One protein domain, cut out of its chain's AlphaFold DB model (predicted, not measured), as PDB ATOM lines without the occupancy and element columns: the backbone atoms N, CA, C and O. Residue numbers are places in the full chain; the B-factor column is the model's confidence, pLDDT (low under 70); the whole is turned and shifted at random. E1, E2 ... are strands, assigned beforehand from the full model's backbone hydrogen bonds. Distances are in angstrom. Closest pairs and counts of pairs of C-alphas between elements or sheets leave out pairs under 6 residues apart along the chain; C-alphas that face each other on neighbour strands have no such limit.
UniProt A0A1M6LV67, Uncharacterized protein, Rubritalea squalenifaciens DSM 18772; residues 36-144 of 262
ATOM      1  N   GLN A  36      27.644  43.057  10.923       85.56
ATOM      2  CA  GLN A  36      27.037  42.695  12.183       85.56
ATOM      3  C   GLN A  36      25.536  42.912  12.041       85.56
ATOM      4  O   GLN A  36      25.092  43.945  11.544       85.56
ATOM      5  N   ALA A  37      24.747  41.938  12.469       88.88
ATOM      6  CA  ALA A  37      23.326  42.127  12.663       88.88
ATOM      7  C   ALA A  37      23.105  42.811  14.016       88.88
ATOM      8  O   ALA A  37      23.682  42.393  15.020       88.88
ATOM      9  N   GLN A  38      22.254  43.833  14.028       90.94
ATOM     10  CA  GLN A  38      21.705  44.443  15.236       90.94
ATOM     11  C   GLN A  38      20.205  44.179  15.253       90.94
ATOM     12  O   GLN A  38      19.457  44.787  14.491       90.94
ATOM     13  N   ILE A  39      19.773  43.220  16.068       92.12
ATOM     14  CA  ILE A  39      18.397  42.713  16.047       92.12
ATOM     15  C   ILE A  39      17.931  42.305  17.442       92.12
ATOM     16  O   ILE A  39      18.728  42.035  18.336       92.12
ATOM     17  N   GLU A  40      16.622  42.218  17.621       92.62
ATOM     18  CA  GLU A  40      15.995  41.651  18.809       92.62
ATOM     19  C   GLU A  40      15.696  40.157  18.612       92.62
ATOM     20  O   GLU A  40      15.014  39.778  17.659       92.62
ATOM     21  N   LEU A  41      16.179  39.303  19.520       92.44
ATOM     22  CA  LEU A  41      16.042  37.846  19.454       92.44
ATOM     23  C   LEU A  41      15.210  37.290  20.610       92.44
ATOM     24  O   LEU A  41      15.565  37.457  21.774       92.44
ATOM     25  N   SER A  42      14.171  36.522  20.292       92.56
ATOM     26  CA  SER A  42      13.520  35.600  21.233       92.56
ATOM     27  C   SER A  42      13.815  34.154  20.830       92.56
ATOM     28  O   SER A  42      13.802  33.853  19.639       92.56
ATOM     29  N   ILE A  43      14.010  33.236  21.787       92.38
ATOM     30  CA  ILE A  43      14.140  31.797  21.499       92.38
ATOM     31  C   ILE A  43      12.898  31.023  21.945       92.38
ATOM     32  O   ILE A  43      12.378  31.210  23.045       92.38
ATOM     33  N   LEU A  44      12.465  30.099  21.089       93.19
ATOM     34  CA  LEU A  44      11.447  29.098  21.379       93.19
ATOM     35  C   LEU A  44      11.949  27.701  20.995       93.19
ATOM     36  O   LEU A  44      12.427  27.496  19.884       93.19
ATOM     37  N   SER A  45      11.759  26.718  21.873       91.56
ATOM     38  CA  SER A  45      11.968  25.300  21.568       91.56
ATOM     39  C   SER A  45      10.643  24.572  21.307       91.56
ATOM     40  O   SER A  45       9.641  24.739  22.017       91.56
ATOM     41  N   VAL A  46      10.622  23.726  20.279       89.75
ATOM     42  CA  VAL A  46       9.479  22.894  19.875       89.75
ATOM     43  C   VAL A  46       9.927  21.465  19.564       89.75
ATOM     44  O   VAL A  46      11.059  21.239  19.164       89.75
ATOM     45  N   GLY A  47       9.027  20.489  19.715       79.06
ATOM     46  CA  GLY A  47       9.284  19.106  19.291       79.06
ATOM     47  C   GLY A  47       9.729  18.118  20.371       79.06
ATOM     48  O   GLY A  47       9.889  16.946  20.035       79.06
ATOM     49  N   GLY A  48       9.873  18.569  21.626       70.56
ATOM     50  CA  GLY A  48      10.238  17.733  22.777       70.56
ATOM     51  C   GLY A  48      11.701  17.274  22.738       70.56
ATOM     52  O   GLY A  48      12.168  16.750  21.734       70.56
ATOM     53  N   GLY A  49      12.437  17.495  23.821       69.75
ATOM     54  CA  GLY A  49      13.857  17.165  23.947       69.75
ATOM     55  C   GLY A  49      14.500  18.001  25.045       69.75
ATOM     56  O   GLY A  49      13.952  19.045  25.412       69.75
ATOM     57  N   ASP A  50      15.646  17.546  25.542       75.88
ATOM     58  CA  ASP A  50      16.422  18.236  26.573       75.88
ATOM     59  C   ASP A  50      17.110  19.459  25.960       75.88
ATOM     60  O   ASP A  50      18.283  19.442  25.580       75.88
ATOM     61  N   VAL A  51      16.329  20.526  25.776       82.19
ATOM     62  CA  VAL A  51      16.868  21.838  25.437       82.19
ATOM     63  C   VAL A  51      17.392  22.480  26.711       82.19
ATOM     64  O   VAL A  51      16.611  22.663  27.647       82.19
ATOM     65  N   PRO A  52      18.672  22.881  26.735       87.00
ATOM     66  CA  PRO A  52      19.217  23.659  27.835       87.00
ATOM     67  C   PRO A  52      18.401  24.938  28.051       87.00
ATOM     68  O   PRO A  52      18.060  25.637  27.096       87.00
ATOM     69  N   GLU A  53      18.099  25.260  29.309       87.69
ATOM     70  CA  GLU A  53      17.282  26.432  29.664       87.69
ATOM     71  C   GLU A  53      17.917  27.756  29.225       87.69
ATOM     72  O   GLU A  53      17.219  28.740  28.965       87.69
ATOM     73  N   ARG A  54      19.251  27.774  29.144       90.38
ATOM     74  CA  ARG A  54      20.048  28.898  28.666       90.38
ATOM     75  C   ARG A  54      20.937  28.460  27.526       90.38
ATOM     76  O   ARG A  54      21.635  27.453  27.615       90.38
ATOM     77  N   LEU A  55      20.934  29.271  26.483       91.81
ATOM     78  CA  LEU A  55      21.800  29.126  25.328       91.81
ATOM     79  C   LEU A  55      22.685  30.347  25.201       91.81
ATOM     80  O   LEU A  55      22.312  31.432  25.624       91.81
ATOM     81  N   HIS A  56      23.830  30.176  24.569       92.88
ATOM     82  CA  HIS A  56      24.775  31.242  24.292       92.88
ATOM     83  C   HIS A  56      24.990  31.358  22.791       92.88
ATOM     84  O   HIS A  56      24.608  30.472  22.016       92.88
ATOM     85  N   TRP A  57      25.633  32.442  22.376       92.12
ATOM     86  CA  TRP A  57      26.085  32.591  21.005       92.12
ATOM     87  C   TRP A  57      27.564  32.932  20.921       92.12
ATOM     88  O   TRP A  57      28.160  33.463  21.861       92.12
ATOM     89  N   LEU A  58      28.148  32.615  19.768       90.88
ATOM     90  CA  LEU A  58      29.520  32.996  19.466       90.88
ATOM     91  C   LEU A  58      29.577  34.418  18.904       90.88
ATOM     92  O   LEU A  58      28.731  34.822  18.099       90.88
ATOM     93  N   ASP A  59      30.588  35.167  19.326       89.69
ATOM     94  CA  ASP A  59      30.932  36.469  18.777       89.69
ATOM     95  C   ASP A  59      31.629  36.341  17.409       89.69
ATOM     96  O   ASP A  59      31.834  35.250  16.867       89.69
ATOM     97  N   ALA A  60      32.014  37.478  16.825       86.38
ATOM     98  CA  ALA A  60      32.729  37.478  15.554       86.38
ATOM     99  C   ALA A  60      34.078  36.744  15.627       86.38
ATOM    100  O   ALA A  60      34.504  36.192  14.622       86.38
ATOM    101  N   SER A  61      34.744  36.697  16.780       87.19
ATOM    102  CA  SER A  61      36.007  35.969  16.956       87.19
ATOM    103  C   SER A  61      35.825  34.455  17.125       87.19
ATOM    104  O   SER A  61      36.814  33.728  17.182       87.19
ATOM    105  N   GLY A  62      34.579  33.968  17.177       86.75
ATOM    106  CA  GLY A  62      34.267  32.561  17.413       86.75
ATOM    107  C   GLY A  62      34.351  32.156  18.886       86.75
ATOM    108  O   GLY A  62      34.388  30.965  19.178       86.75
ATOM    109  N   LYS A  63      34.379  33.123  19.809       88.31
ATOM    110  CA  LYS A  63      34.372  32.888  21.259       88.31
ATOM    111  C   LYS A  63      32.971  33.105  21.815       88.31
ATOM    112  O   LYS A  63      32.165  33.796  21.197       88.31
ATOM    113  N   LEU A  64      32.674  32.537  22.984       88.38
ATOM    114  CA  LEU A  64      31.436  32.851  23.700       88.38
ATOM    115  C   LEU A  64      31.335  34.367  23.903       88.38
ATOM    116  O   LEU A  64      32.257  34.983  24.446       88.38
ATOM    117  N   ALA A  65      30.222  34.953  23.462       87.25
ATOM    118  CA  ALA A  65      29.948  36.360  23.702       87.25
ATOM    119  C   ALA A  65      29.922  36.632  25.217       87.25
ATOM    120  O   ALA A  65      29.443  35.808  25.996       87.25
ATOM    121  N   LYS A  66      30.486  37.766  25.644       79.31
ATOM    122  CA  LYS A  66      30.634  38.136  27.067       79.31
ATOM    123  C   LYS A  66      29.763  39.320  27.485       79.31
ATOM    124  O   LYS A  66      29.887  39.808  28.605       79.31
ATOM    125  N   ASP A  67      28.930  39.827  26.587       71.69
ATOM    126  CA  ASP A  67      28.029  40.935  26.872       71.69
ATOM    127  C   ASP A  67      26.922  40.516  27.850       71.69
ATOM    128  O   ASP A  67      26.570  39.341  27.970       71.69
ATOM    129  N   SER A  68      26.344  41.488  28.559       52.69
ATOM    130  CA  SER A  68      25.259  41.281  29.532       52.69
ATOM    131  C   SER A  68      23.963  40.722  28.917       52.69
ATOM    132  O   SER A  68      23.018  40.428  29.647       52.69
ATOM    133  N   GLY A  69      23.926  40.543  27.592       63.72
ATOM    134  CA  GLY A  69      22.879  39.852  26.843       63.72
ATOM    135  C   GLY A  69      23.236  38.438  26.372       63.72
ATOM    136  O   GLY A  69      22.322  37.747  25.946       63.72
ATOM    137  N   SER A  70      24.494  37.986  26.487       70.88
ATOM    138  CA  SER A  70      25.081  36.767  25.872       70.88
ATOM    139  C   SER A  70      24.409  35.420  26.173       70.88
ATOM    140  O   SER A  70      24.864  34.379  25.686       70.88
ATOM    141  N   SER A  71      23.346  35.411  26.976       83.56
ATOM    142  CA  SER A  71      22.534  34.232  27.247       83.56
ATOM    143  C   SER A  71      21.082  34.442  26.822       83.56
ATOM    144  O   SER A  71      20.446  35.434  27.176       83.56
ATOM    145  N   LEU A  72      20.535  33.455  26.125       84.69
ATOM    146  CA  LEU A  72      19.158  33.380  25.668       84.69
ATOM    147  C   LEU A  72      18.416  32.389  26.548       84.69
ATOM    148  O   LEU A  72      18.738  31.201  26.548       84.69
ATOM    149  N   LEU A  73      17.404  32.869  27.268       89.69
ATOM    150  CA  LEU A  73      16.453  31.971  27.906       89.69
ATOM    151  C   LEU A  73      15.633  31.268  26.829       89.69
ATOM    152  O   LEU A  73      15.123  31.901  25.899       89.69
ATOM    153  N   VAL A  74      15.486  29.960  26.982       89.69
ATOM    154  CA  VAL A  74      14.665  29.147  26.095       89.69
ATOM    155  C   VAL A  74      13.361  28.820  26.786       89.69
ATOM    156  O   VAL A  74      13.336  28.328  27.908       89.69
ATOM    157  N   SER A  75      12.253  29.056  26.095       89.81
ATOM    158  CA  SER A  75      10.955  28.559  26.535       89.81
ATOM    159  C   SER A  75      10.457  27.465  25.608       89.81
ATOM    160  O   SER A  75      10.699  27.472  24.401       89.81
ATOM    161  N   THR A  76       9.711  26.528  26.182       88.44
ATOM    162  CA  THR A  76       8.968  25.501  25.457       88.44
ATOM    163  C   THR A  76       7.473  25.814  25.392       88.44
ATOM    164  O   THR A  76       6.721  25.015  24.852       88.44
ATOM    165  N   SER A  77       6.983  26.939  25.910       85.69
ATOM    166  CA  SER A  77       5.534  27.195  25.996       85.69
ATOM    167  C   SER A  77       5.121  28.575  25.501       85.69
ATOM    168  O   SER A  77       4.014  28.740  24.988       85.69
ATOM    169  N   THR A  78       6.010  29.559  25.594       88.69
ATOM    170  CA  THR A  78       5.733  30.947  25.231       88.69
ATOM    171  C   THR A  78       6.925  31.571  24.524       88.69
ATOM    172  O   THR A  78       8.053  31.118  24.662       88.69
ATOM    173  N   ILE A  79       6.692  32.641  23.773       89.69
ATOM    174  CA  ILE A  79       7.783  33.490  23.293       89.69
ATOM    175  C   ILE A  79       8.172  34.417  24.444       89.69
ATOM    176  O   ILE A  79       7.325  35.143  24.970       89.69
ATOM    177  N   LEU A  80       9.432  34.339  24.871       89.75
ATOM    178  CA  LEU A  80       9.983  35.195  25.920       89.75
ATOM    179  C   LEU A  80      10.309  36.590  25.380       89.75
ATOM    180  O   LEU A  80      10.396  36.799  24.165       89.75
ATOM    181  N   ALA A  81      10.482  37.547  26.297       88.31
ATOM    182  CA  ALA A  81      10.929  38.890  25.946       88.31
ATOM    183  C   ALA A  81      12.242  38.812  25.144       88.31
ATOM    184  O   ALA A  81      13.116  38.022  25.509       88.31
ATOM    185  N   PRO A  82      12.364  39.571  24.044       90.44
ATOM    186  CA  PRO A  82      13.552  39.501  23.218       90.44
ATOM    187  C   PRO A  82      14.760  40.098  23.941       90.44
ATOM    188  O   PRO A  82      14.622  41.035  24.731       90.44
ATOM    189  N   VAL A  83      15.946  39.596  23.615       90.38
ATOM    190  CA  VAL A  83      17.216  40.228  23.979       90.38
ATOM    191  C   VAL A  83      17.787  40.966  22.777       90.38
ATOM    192  O   VAL A  83      17.562  40.576  21.630       90.38
ATOM    193  N   LYS A  84      18.556  42.024  23.029       91.06
ATOM    194  CA  LYS A  84      19.312  42.694  21.973       91.06
ATOM    195  C   LYS A  84      20.501  41.824  21.583       91.06
ATOM    196  O   LYS A  84      21.249  41.379  22.445       91.06
ATOM    197  N   TYR A  85      20.668  41.613  20.289       90.25
ATOM    198  CA  TYR A  85      21.777  40.887  19.701       90.25
ATOM    199  C   TYR A  85      22.579  41.829  18.813       90.25
ATOM    200  O   TYR A  85      22.017  42.508  17.954       90.25
ATOM    201  N   THR A  86      23.892  41.858  19.026       88.88
ATOM    202  CA  THR A  86      24.860  42.498  18.133       88.88
ATOM    203  C   THR A  86      25.957  41.490  17.834       88.88
ATOM    204  O   THR A  86      26.701  41.093  18.728       88.88
ATOM    205  N   GLY A  87      26.044  41.026  16.591       89.25
ATOM    206  CA  GLY A  87      26.990  39.969  16.246       89.25
ATOM    207  C   GLY A  87      26.908  39.522  14.791       89.25
ATOM    208  O   GLY A  87      26.261  40.181  13.982       89.25
ATOM    209  N   PRO A  88      27.587  38.426  14.420       90.88
ATOM    210  CA  PRO A  88      27.605  37.938  13.044       90.88
ATOM    211  C   PRO A  88      26.209  37.646  12.466       90.88
ATOM    212  O   PRO A  88      25.362  37.053  13.123       90.88
ATOM    213  N   LYS A  89      25.993  37.930  11.172       91.62
ATOM    214  CA  LYS A  89      24.772  37.509  10.446       91.62
ATOM    215  C   LYS A  89      24.517  35.991  10.466       91.62
ATOM    216  O   LYS A  89      23.394  35.552  10.220       91.62
ATOM    217  N   ILE A  90      25.543  35.179  10.729       93.38
ATOM    218  CA  ILE A  90      25.397  33.745  10.995       93.38
ATOM    219  C   ILE A  90      25.407  33.543  12.509       93.38
ATOM    220  O   ILE A  90      26.466  33.506  13.136       93.38
ATOM    221  N   LEU A  91      24.221  33.380  13.086       93.00
ATOM    222  CA  LEU A  91      24.062  33.102  14.503       93.00
ATOM    223  C   LEU A  91      24.473  31.653  14.783       93.00
ATOM    224  O   LEU A  91      23.847  30.713  14.286       93.00
ATOM    225  N   THR A  92      25.519  31.477  15.590       93.25
ATOM    226  CA  THR A  92      25.930  30.167  16.114       93.25
ATOM    227  C   THR A  92      25.441  30.039  17.546       93.25
ATOM    228  O   THR A  92      25.890  30.793  18.401       93.25
ATOM    229  N   ILE A  93      24.533  29.097  17.787       92.56
ATOM    230  CA  ILE A  93      23.922  28.820  19.088       92.56
ATOM    231  C   ILE A  93      24.675  27.666  19.741       92.56
ATOM    232  O   ILE A  93      24.924  26.644  19.097       92.56
ATOM    233  N   CYS A  94      25.026  27.819  21.010       92.00
ATOM    234  CA  CYS A  94      25.865  26.878  21.742       92.00
ATOM    235  C   CYS A  94      25.508  26.828  23.229       92.00
ATOM    236  O   CYS A  94      24.732  27.646  23.728       92.00
ATOM    237  N   VAL A  95      26.090  25.861  23.928       91.06
ATOM    238  CA  VAL A  95      26.128  25.795  25.391       91.06
ATOM    239  C   VAL A  95      27.564  25.669  25.877       91.06
ATOM    240  O   VAL A  95      28.388  25.147  25.128       91.06
ATOM    241  N   PRO A  96      27.885  26.132  27.096       88.00
ATOM    242  CA  PRO A  96      29.171  25.853  27.717       88.00
ATOM    243  C   PRO A  96      29.369  24.342  27.847       88.00
ATOM    244  O   PRO A  96      28.406  23.606  28.066       88.00
ATOM    245  N   ASP A  97      30.604  23.896  27.675       87.06
ATOM    246  CA  ASP A  97      30.983  22.486  27.734       87.06
ATOM    247  C   ASP A  97      32.436  22.367  28.213       87.06
ATOM    248  O   ASP A  97      33.206  23.318  28.082       87.06
ATOM    249  N   GLU A  98      32.820  21.211  28.748       84.06
ATOM    250  CA  GLU A  98      34.158  20.962  29.311       84.06
ATOM    251  C   GLU A  98      35.217  20.611  28.247       84.06
ATOM    252  O   GLU A  98      36.353  20.271  28.571       84.06
ATOM    253  N   SER A  99      34.864  20.689  26.962       80.94
ATOM    254  CA  SER A  99      35.789  20.446  25.853       80.94
ATOM    255  C   SER A  99      36.902  21.501  25.768       80.94
ATOM    256  O   SER A  99      36.788  22.596  26.316       80.94
ATOM    257  N   GLU A 100      37.966  21.223  25.003       75.38
ATOM    258  CA  GLU A 100      39.065  22.181  24.765       75.38
ATOM    259  C   GLU A 100      38.581  23.526  24.189       75.38
ATOM    260  O   GLU A 100      39.193  24.569  24.419       75.38
ATOM    261  N   ALA A 101      37.462  23.515  23.459       77.88
ATOM    262  CA  ALA A 101      36.827  24.721  22.937       77.88
ATOM    263  C   ALA A 101      36.047  25.513  24.008       77.88
ATOM    264  O   ALA A 101      35.780  26.699  23.813       77.88
ATOM    265  N   GLY A 102      35.666  24.881  25.123       85.94
ATOM    266  CA  GLY A 102      34.865  25.462  26.207       85.94
ATOM    267  C   GLY A 102      33.366  25.585  25.904       85.94
ATOM    268  O   GLY A 102      32.622  26.202  26.672       85.94
ATOM    269  N   PHE A 103      32.905  25.061  24.765       89.56
ATOM    270  CA  PHE A 103      31.502  25.102  24.356       89.56
ATOM    271  C   PHE A 103      31.145  23.990  23.365       89.56
ATOM    272  O   PHE A 103      31.966  23.542  22.564       89.56
ATOM    273  N   LYS A 104      29.862  23.620  23.351       90.06
ATOM    274  CA  LYS A 104      29.236  22.716  22.388       90.06
ATOM    275  C   LYS A 104      28.276  23.482  21.490       90.06
ATOM    276  O   LYS A 104      27.321  24.107  21.957       90.06
ATOM    277  N   VAL A 105      28.503  23.426  20.181       91.00
ATOM    278  CA  VAL A 105      27.588  24.020  19.198       91.00
ATOM    279  C   VAL A 105      26.318  23.178  19.104       91.00
ATOM    280  O   VAL A 105      26.377  21.960  18.963       91.00
ATOM    281  N   LEU A 106      25.166  23.842  19.167       90.31
ATOM    282  CA  LEU A 106      23.853  23.220  19.009       90.31
ATOM    283  C   LEU A 106      23.279  23.434  17.612       90.31
ATOM    284  O   LEU A 106      22.623  22.549  17.063       90.31
ATOM    285  N   SER A 107      23.466  24.636  17.058       91.62
ATOM    286  CA  SER A 107      22.932  25.000  15.750       91.62
ATOM    287  C   SER A 107      23.637  26.214  15.155       91.62
ATOM    288  O   SER A 107      24.232  27.026  15.864       91.62
ATOM    289  N   LYS A 108      23.518  26.366  13.836       92.62
ATOM    290  CA  LYS A 108      23.925  27.562  13.094       92.62
ATOM    291  C   LYS A 108      22.785  27.967  12.171       92.62
ATOM    292  O   LYS A 108      22.226  27.111  11.487       92.62
ATOM    293  N   LEU A 109      22.454  29.252  12.125       93.06
ATOM    294  CA  LEU A 109      21.466  29.777  11.184       93.06
ATOM    295  C   LEU A 109      21.891  31.131  10.617       93.06
ATOM    296  O   LEU A 109      22.552  31.922  11.285       93.06
ATOM    297  N   LYS A 110      21.473  31.408   9.382       93.31
ATOM    298  CA  LYS A 110      21.579  32.744   8.793       93.31
ATOM    299  C   LYS A 110      20.400  33.592   9.270       93.31
ATOM    300  O   LYS A 110      19.252  33.160   9.173       93.31
ATOM    301  N   LEU A 111      20.689  34.784   9.775       92.12
ATOM    302  CA  LEU A 111      19.688  35.763  10.180       92.12
ATOM    303  C   LEU A 111      19.153  36.507   8.938       92.12
ATOM    304  O   LEU A 111      19.957  36.902   8.087       92.12
ATOM    305  N   PRO A 112      17.826  36.690   8.800       89.31
ATOM    306  CA  PRO A 112      17.237  37.561   7.786       89.31
ATOM    307  C   PRO A 112      17.753  38.997   7.921       89.31
ATOM    308  O   PRO A 112      17.850  39.519   9.028       89.31
ATOM    309  N   GLU A 113      18.081  39.633   6.798       84.75
ATOM    310  CA  GLU A 113      18.712  40.966   6.775       84.75
ATOM    311  C   GLU A 113      17.711  42.113   6.946       84.75
ATOM    312  O   GLU A 113      18.079  43.226   7.299       84.75
ATOM    313  N   ASP A 114      16.438  41.833   6.706       84.31
ATOM    314  CA  ASP A 114      15.350  42.798   6.582       84.31
ATOM    315  C   ASP A 114      14.427  42.828   7.810       84.31
ATOM    316  O   ASP A 114      13.300  43.317   7.740       84.31
ATOM    317  N   SER A 115      14.879  42.263   8.932       85.25
ATOM    318  CA  SER A 115      14.059  42.069  10.126       85.25
ATOM    319  C   SER A 115      14.765  42.610  11.366       85.25
ATOM    320  O   SER A 115      15.822  42.118  11.745       85.25
ATOM    321  N   SER A 116      14.152  43.580  12.046       88.44
ATOM    322  CA  SER A 116      14.668  44.133  13.310       88.44
ATOM    323  C   SER A 116      14.351  43.262  14.531       88.44
ATOM    324  O   SER A 116      14.999  43.392  15.568       88.44
ATOM    325  N   LYS A 117      13.371  42.356  14.415       90.94
ATOM    326  CA  LYS A 117      12.934  41.449  15.481       90.94
ATOM    327  C   LYS A 117      12.682  40.052  14.932       90.94
ATOM    328  O   LYS A 117      11.935  39.887  13.967       90.94
ATOM    329  N   LEU A 118      13.239  39.042  15.593       92.69
ATOM    330  CA  LEU A 118      13.138  37.645  15.194       92.69
ATOM    331  C   LEU A 118      12.731  36.743  16.361       92.69
ATOM    332  O   LEU A 118      13.133  36.936  17.509       92.69
ATOM    333  N   VAL A 119      11.989  35.690  16.031       92.88
ATOM    334  CA  VAL A 119      11.843  34.507  16.883       92.88
ATOM    335  C   VAL A 119      12.694  33.396  16.282       92.88
ATOM    336  O   VAL A 119      12.438  32.944  15.168       92.88
ATOM    337  N   VAL A 120      13.705  32.945  17.016       93.75
ATOM    338  CA  VAL A 120      14.490  31.765  16.663       93.75
ATOM    339  C   VAL A 120      13.796  30.535  17.229       93.75
ATOM    340  O   VAL A 120      13.587  30.414  18.436       93.75
ATOM    341  N   VAL A 121      13.434  29.615  16.346       93.00
ATOM    342  CA  VAL A 121      12.759  28.369  16.694       93.00
ATOM    343  C   VAL A 121      13.745  27.222  16.599       93.00
ATOM    344  O   VAL A 121      14.306  26.978  15.532       93.00
ATOM    345  N   LEU A 122      13.936  26.517  17.709       91.75
ATOM    346  CA  LEU A 122      14.777  25.332  17.814       91.75
ATOM    347  C   LEU A 122      13.915  24.075  17.764       91.75
ATOM    348  O   LEU A 122      12.966  23.925  18.535       91.75
ATOM    349  N   VAL A 123      14.271  23.171  16.859       88.31
ATOM    350  CA  VAL A 123      13.654  21.857  16.685       88.31
ATOM    351  C   VAL A 123      14.757  20.806  16.835       88.31
ATOM    352  O   VAL A 123      15.740  20.880  16.095       88.31
ATOM    353  N   PRO A 124      14.641  19.822  17.740       86.31
ATOM    354  CA  PRO A 124      15.609  18.735  17.852       86.31
ATOM    355  C   PRO A 124      15.848  18.043  16.504       86.31
ATOM    356  O   PRO A 124      14.906  17.599  15.838       86.31
ATOM    357  N   ASN A 125      17.111  17.941  16.096       80.62
ATOM    358  CA  ASN A 125      17.502  17.271  14.865       80.62
ATOM    359  C   ASN A 125      17.676  15.773  15.122       80.62
ATOM    360  O   ASN A 125      18.675  15.311  15.661       80.62
ATOM    361  N   ARG A 126      16.683  14.986  14.715       69.56
ATOM    362  CA  ARG A 126      16.624  13.554  15.050       69.56
ATOM    363  C   ARG A 126      17.530  12.657  14.219       69.56
ATOM    364  O   ARG A 126      17.614  11.479  14.560       69.56
ATOM    365  N   LYS A 127      18.130  13.201  13.156       62.22
ATOM    366  CA  LYS A 127      19.071  12.526  12.250       62.22
ATOM    367  C   LYS A 127      20.511  13.027  12.419       62.22
ATOM    368  O   LYS A 127      21.352  12.734  11.578       62.22
ATOM    369  N   ALA A 128      20.781  13.860  13.424       59.34
ATOM    370  CA  ALA A 128      22.135  14.332  13.666       59.34
ATOM    371  C   ALA A 128      22.963  13.194  14.273       59.34
ATOM    372  O   ALA A 128      22.957  13.005  15.483       59.34
ATOM    373  N   ASP A 129      23.688  12.467  13.422       52.47
ATOM    374  CA  ASP A 129      24.757  11.545  13.843       52.47
ATOM    375  C   ASP A 129      25.983  12.311  14.380       52.47
ATOM    376  O   ASP A 129      26.912  11.726  14.925       52.47
ATOM    377  N   ASN A 130      25.987  13.640  14.227       56.50
ATOM    378  CA  ASN A 130      27.039  14.535  14.677       56.50
ATOM    379  C   ASN A 130      26.483  15.502  15.734       56.50
ATOM    380  O   ASN A 130      25.592  16.311  15.449       56.50
ATOM    381  N   GLU A 131      27.013  15.429  16.955       61.94
ATOM    382  CA  GLU A 131      26.520  16.181  18.116       61.94
ATOM    383  C   GLU A 131      26.547  17.709  17.931       61.94
ATOM    384  O   GLU A 131      25.787  18.426  18.586       61.94
ATOM    385  N   ALA A 132      27.374  18.202  17.003       61.94
ATOM    386  CA  ALA A 132      27.564  19.621  16.706       61.94
ATOM    387  C   ALA A 132      26.338  20.328  16.081       61.94
ATOM    388  O   ALA A 132      26.342  21.554  15.941       61.94
ATOM    389  N   GLN A 133      25.303  19.586  15.661       73.69
ATOM    390  CA  GLN A 133      24.040  20.136  15.136       73.69
ATOM    391  C   GLN A 133      22.821  19.365  15.653       73.69
ATOM    392  O   GLN A 133      21.919  18.982  14.897       73.69
ATOM    393  N   SER A 134      22.794  19.149  16.966       84.50
ATOM    394  CA  SER A 134      21.680  18.510  17.677       84.50
ATOM    395  C   SER A 134      20.340  19.238  17.505       84.50
ATOM    396  O   SER A 134      19.288  18.634  17.721       84.50
ATOM    397  N   TYR A 135      20.344  20.495  17.042       87.81
ATOM    398  CA  TYR A 135      19.141  21.272  16.755       87.81
ATOM    399  C   TYR A 135      19.135  21.851  15.340       87.81
ATOM    400  O   TYR A 135      20.097  22.463  14.874       87.81
ATOM    401  N   ARG A 136      17.980  21.752  14.680       87.31
ATOM    402  CA  ARG A 136      17.633  22.592  13.534       87.31
ATOM    403  C   ARG A 136      17.071  23.907  14.060       87.31
ATOM    404  O   ARG A 136      16.102  23.900  14.816       87.31
ATOM    405  N   ALA A 137      17.646  25.021  13.628       90.06
ATOM    406  CA  ALA A 137      17.147  26.347  13.957       90.06
ATOM    407  C   ALA A 137      16.490  27.023  12.748       90.06
ATOM    408  O   ALA A 137      16.883  26.803  11.601       90.06
ATOM    409  N   LEU A 138      15.493  27.865  13.013       91.75
ATOM    410  CA  LEU A 138      14.823  28.699  12.021       91.75
ATOM    411  C   LEU A 138      14.632  30.104  12.589       91.75
ATOM    412  O   LEU A 138      14.104  30.246  13.687       91.75
ATOM    413  N   ALA A 139      15.025  31.133  11.841       92.38
ATOM    414  CA  ALA A 139      14.710  32.516  12.175       92.38
ATOM    415  C   ALA A 139      13.386  32.924  11.532       92.38
ATOM    416  O   ALA A 139      13.217  32.826  10.316       92.38
ATOM    417  N   LEU A 140      12.459  33.398  12.358       90.88
ATOM    418  CA  LEU A 140      11.149  33.868  11.940       90.88
ATOM    419  C   LEU A 140      11.048  35.375  12.156       90.88
ATOM    420  O   LEU A 140      11.135  35.808  13.309       90.88
ATOM    421  N   PRO A 141      10.828  36.165  11.093       88.25
ATOM    422  CA  PRO A 141      10.486  37.570  11.230       88.25
ATOM    423  C   PRO A 141       9.282  37.747  12.155       88.25
ATOM    424  O   PRO A 141       8.257  37.074  12.021       88.25
ATOM    425  N   SER A 142       9.449  38.612  13.150       84.69
ATOM    426  CA  SER A 142       8.435  38.929  14.160       84.69
ATOM    427  C   SER A 142       7.974  40.389  14.054       84.69
ATOM    428  O   SER A 142       7.218  40.881  14.898       84.69
ATOM    429  N   ASP A 143       8.398  41.088  13.007       80.25
ATOM    430  CA  ASP A 143       7.945  42.428  12.681       80.25
ATOM    431  C   ASP A 143       6.443  42.440  12.346       80.25
ATOM    432  O   ASP A 143       5.886  41.508  11.758       80.25
ATOM    433  N   GLN A 144       5.758  43.507  12.761       71.38
ATOM    434  CA  GLN A 144       4.310  43.629  12.569       71.38
ATOM    435  C   GLN A 144       3.920  43.820  11.100       71.38
ATOM    436  O   GLN A 144       2.800  43.470  10.733       71.38
TER     437      GLN A 144
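This is residues 36 to 144 of the 262 residues of an uncharacterized protein of Rubritalea squalenifaciens DSM 18772 (UniProt A0A1M6LV67). One strongly twisted sheet is curved into a small, flattened, nearly closed barrel. From E1 the pairing passes one way round through E3, E2 and E5 to E6 and the other way through E7 to E8; E6 and E8 come close along a seam where they are not neighbours, and E4 extends the wall beside the first part of E1. The printed part has 109 residues with no named helix and eight named strands, E1 to E8 in chain order, in one branched sheet of mixed parallel and antiparallel pairs. The class is all strand, with 55 residues in named elements. The whole is compact, with a radius of gyration of the C-alphas of 13.0 A, and spans 38 by 31 by 21 A.

E1, residues 36 to 45, is the longest strand by residues, 24.9 A from C-alpha 36 at (27.037, 42.695, 12.183) to C-alpha 45 at (11.968, 25.300, 21.568); it bends by 70 degrees at residue 39. E2 is residues 54 to 57, 10.4 A; E3 residues 71 to 75, 12.9 A; E4 residues 83 to 88, 15.3 A; and E5 residues 90 to 96, 18.9 A. E6, residues 103 to 110, is 20.0 A long and bends by 62 degrees at residue 106. E7, residues 117 to 124, is 23.0 A long. E8, residues 135 to 141, is 19.3 A long and ends at C-alpha 141, (10.486, 37.570, 11.230).

E1 has E3 and E4 on one side and E7 on the other. E4 is antiparallel to E1 beside residues 36 to 41, with N 39 and O 85 3.0 A apart. E3 is parallel to E1 beside residues 43 to 44, with N 45 and O 75 2.8 A apart. E7 is parallel to E1, at 46 degrees, with N 44 and O 120 2.9 A apart. E7 and E8 form a hairpin, with N 121 and O 138 2.8 A apart. E2 and E3 form another, with N 55 and O 72 2.9 A apart. E2 is antiparallel to E5, with N 56 and O 94 2.8 A apart. E5 and E6 form a hairpin at 161 degrees, with N 93 and O 107 2.8 A apart. The closest C-alphas of E6 and E8 are those of Ser 107 and Tyr 135, 5.4 A apart. E1 and E5 are apart.

The C-alphas farthest apart are those of Glu 100 and Gln 144, 42.6 A. The printed part has no cut. The link E2 to E3, residues 58 to 70, is long, and E4 to E5 is tight. The mean pLDDT of the printed part is 85.3; residues 49, 68 to 69 and 126 to 132 are under 70.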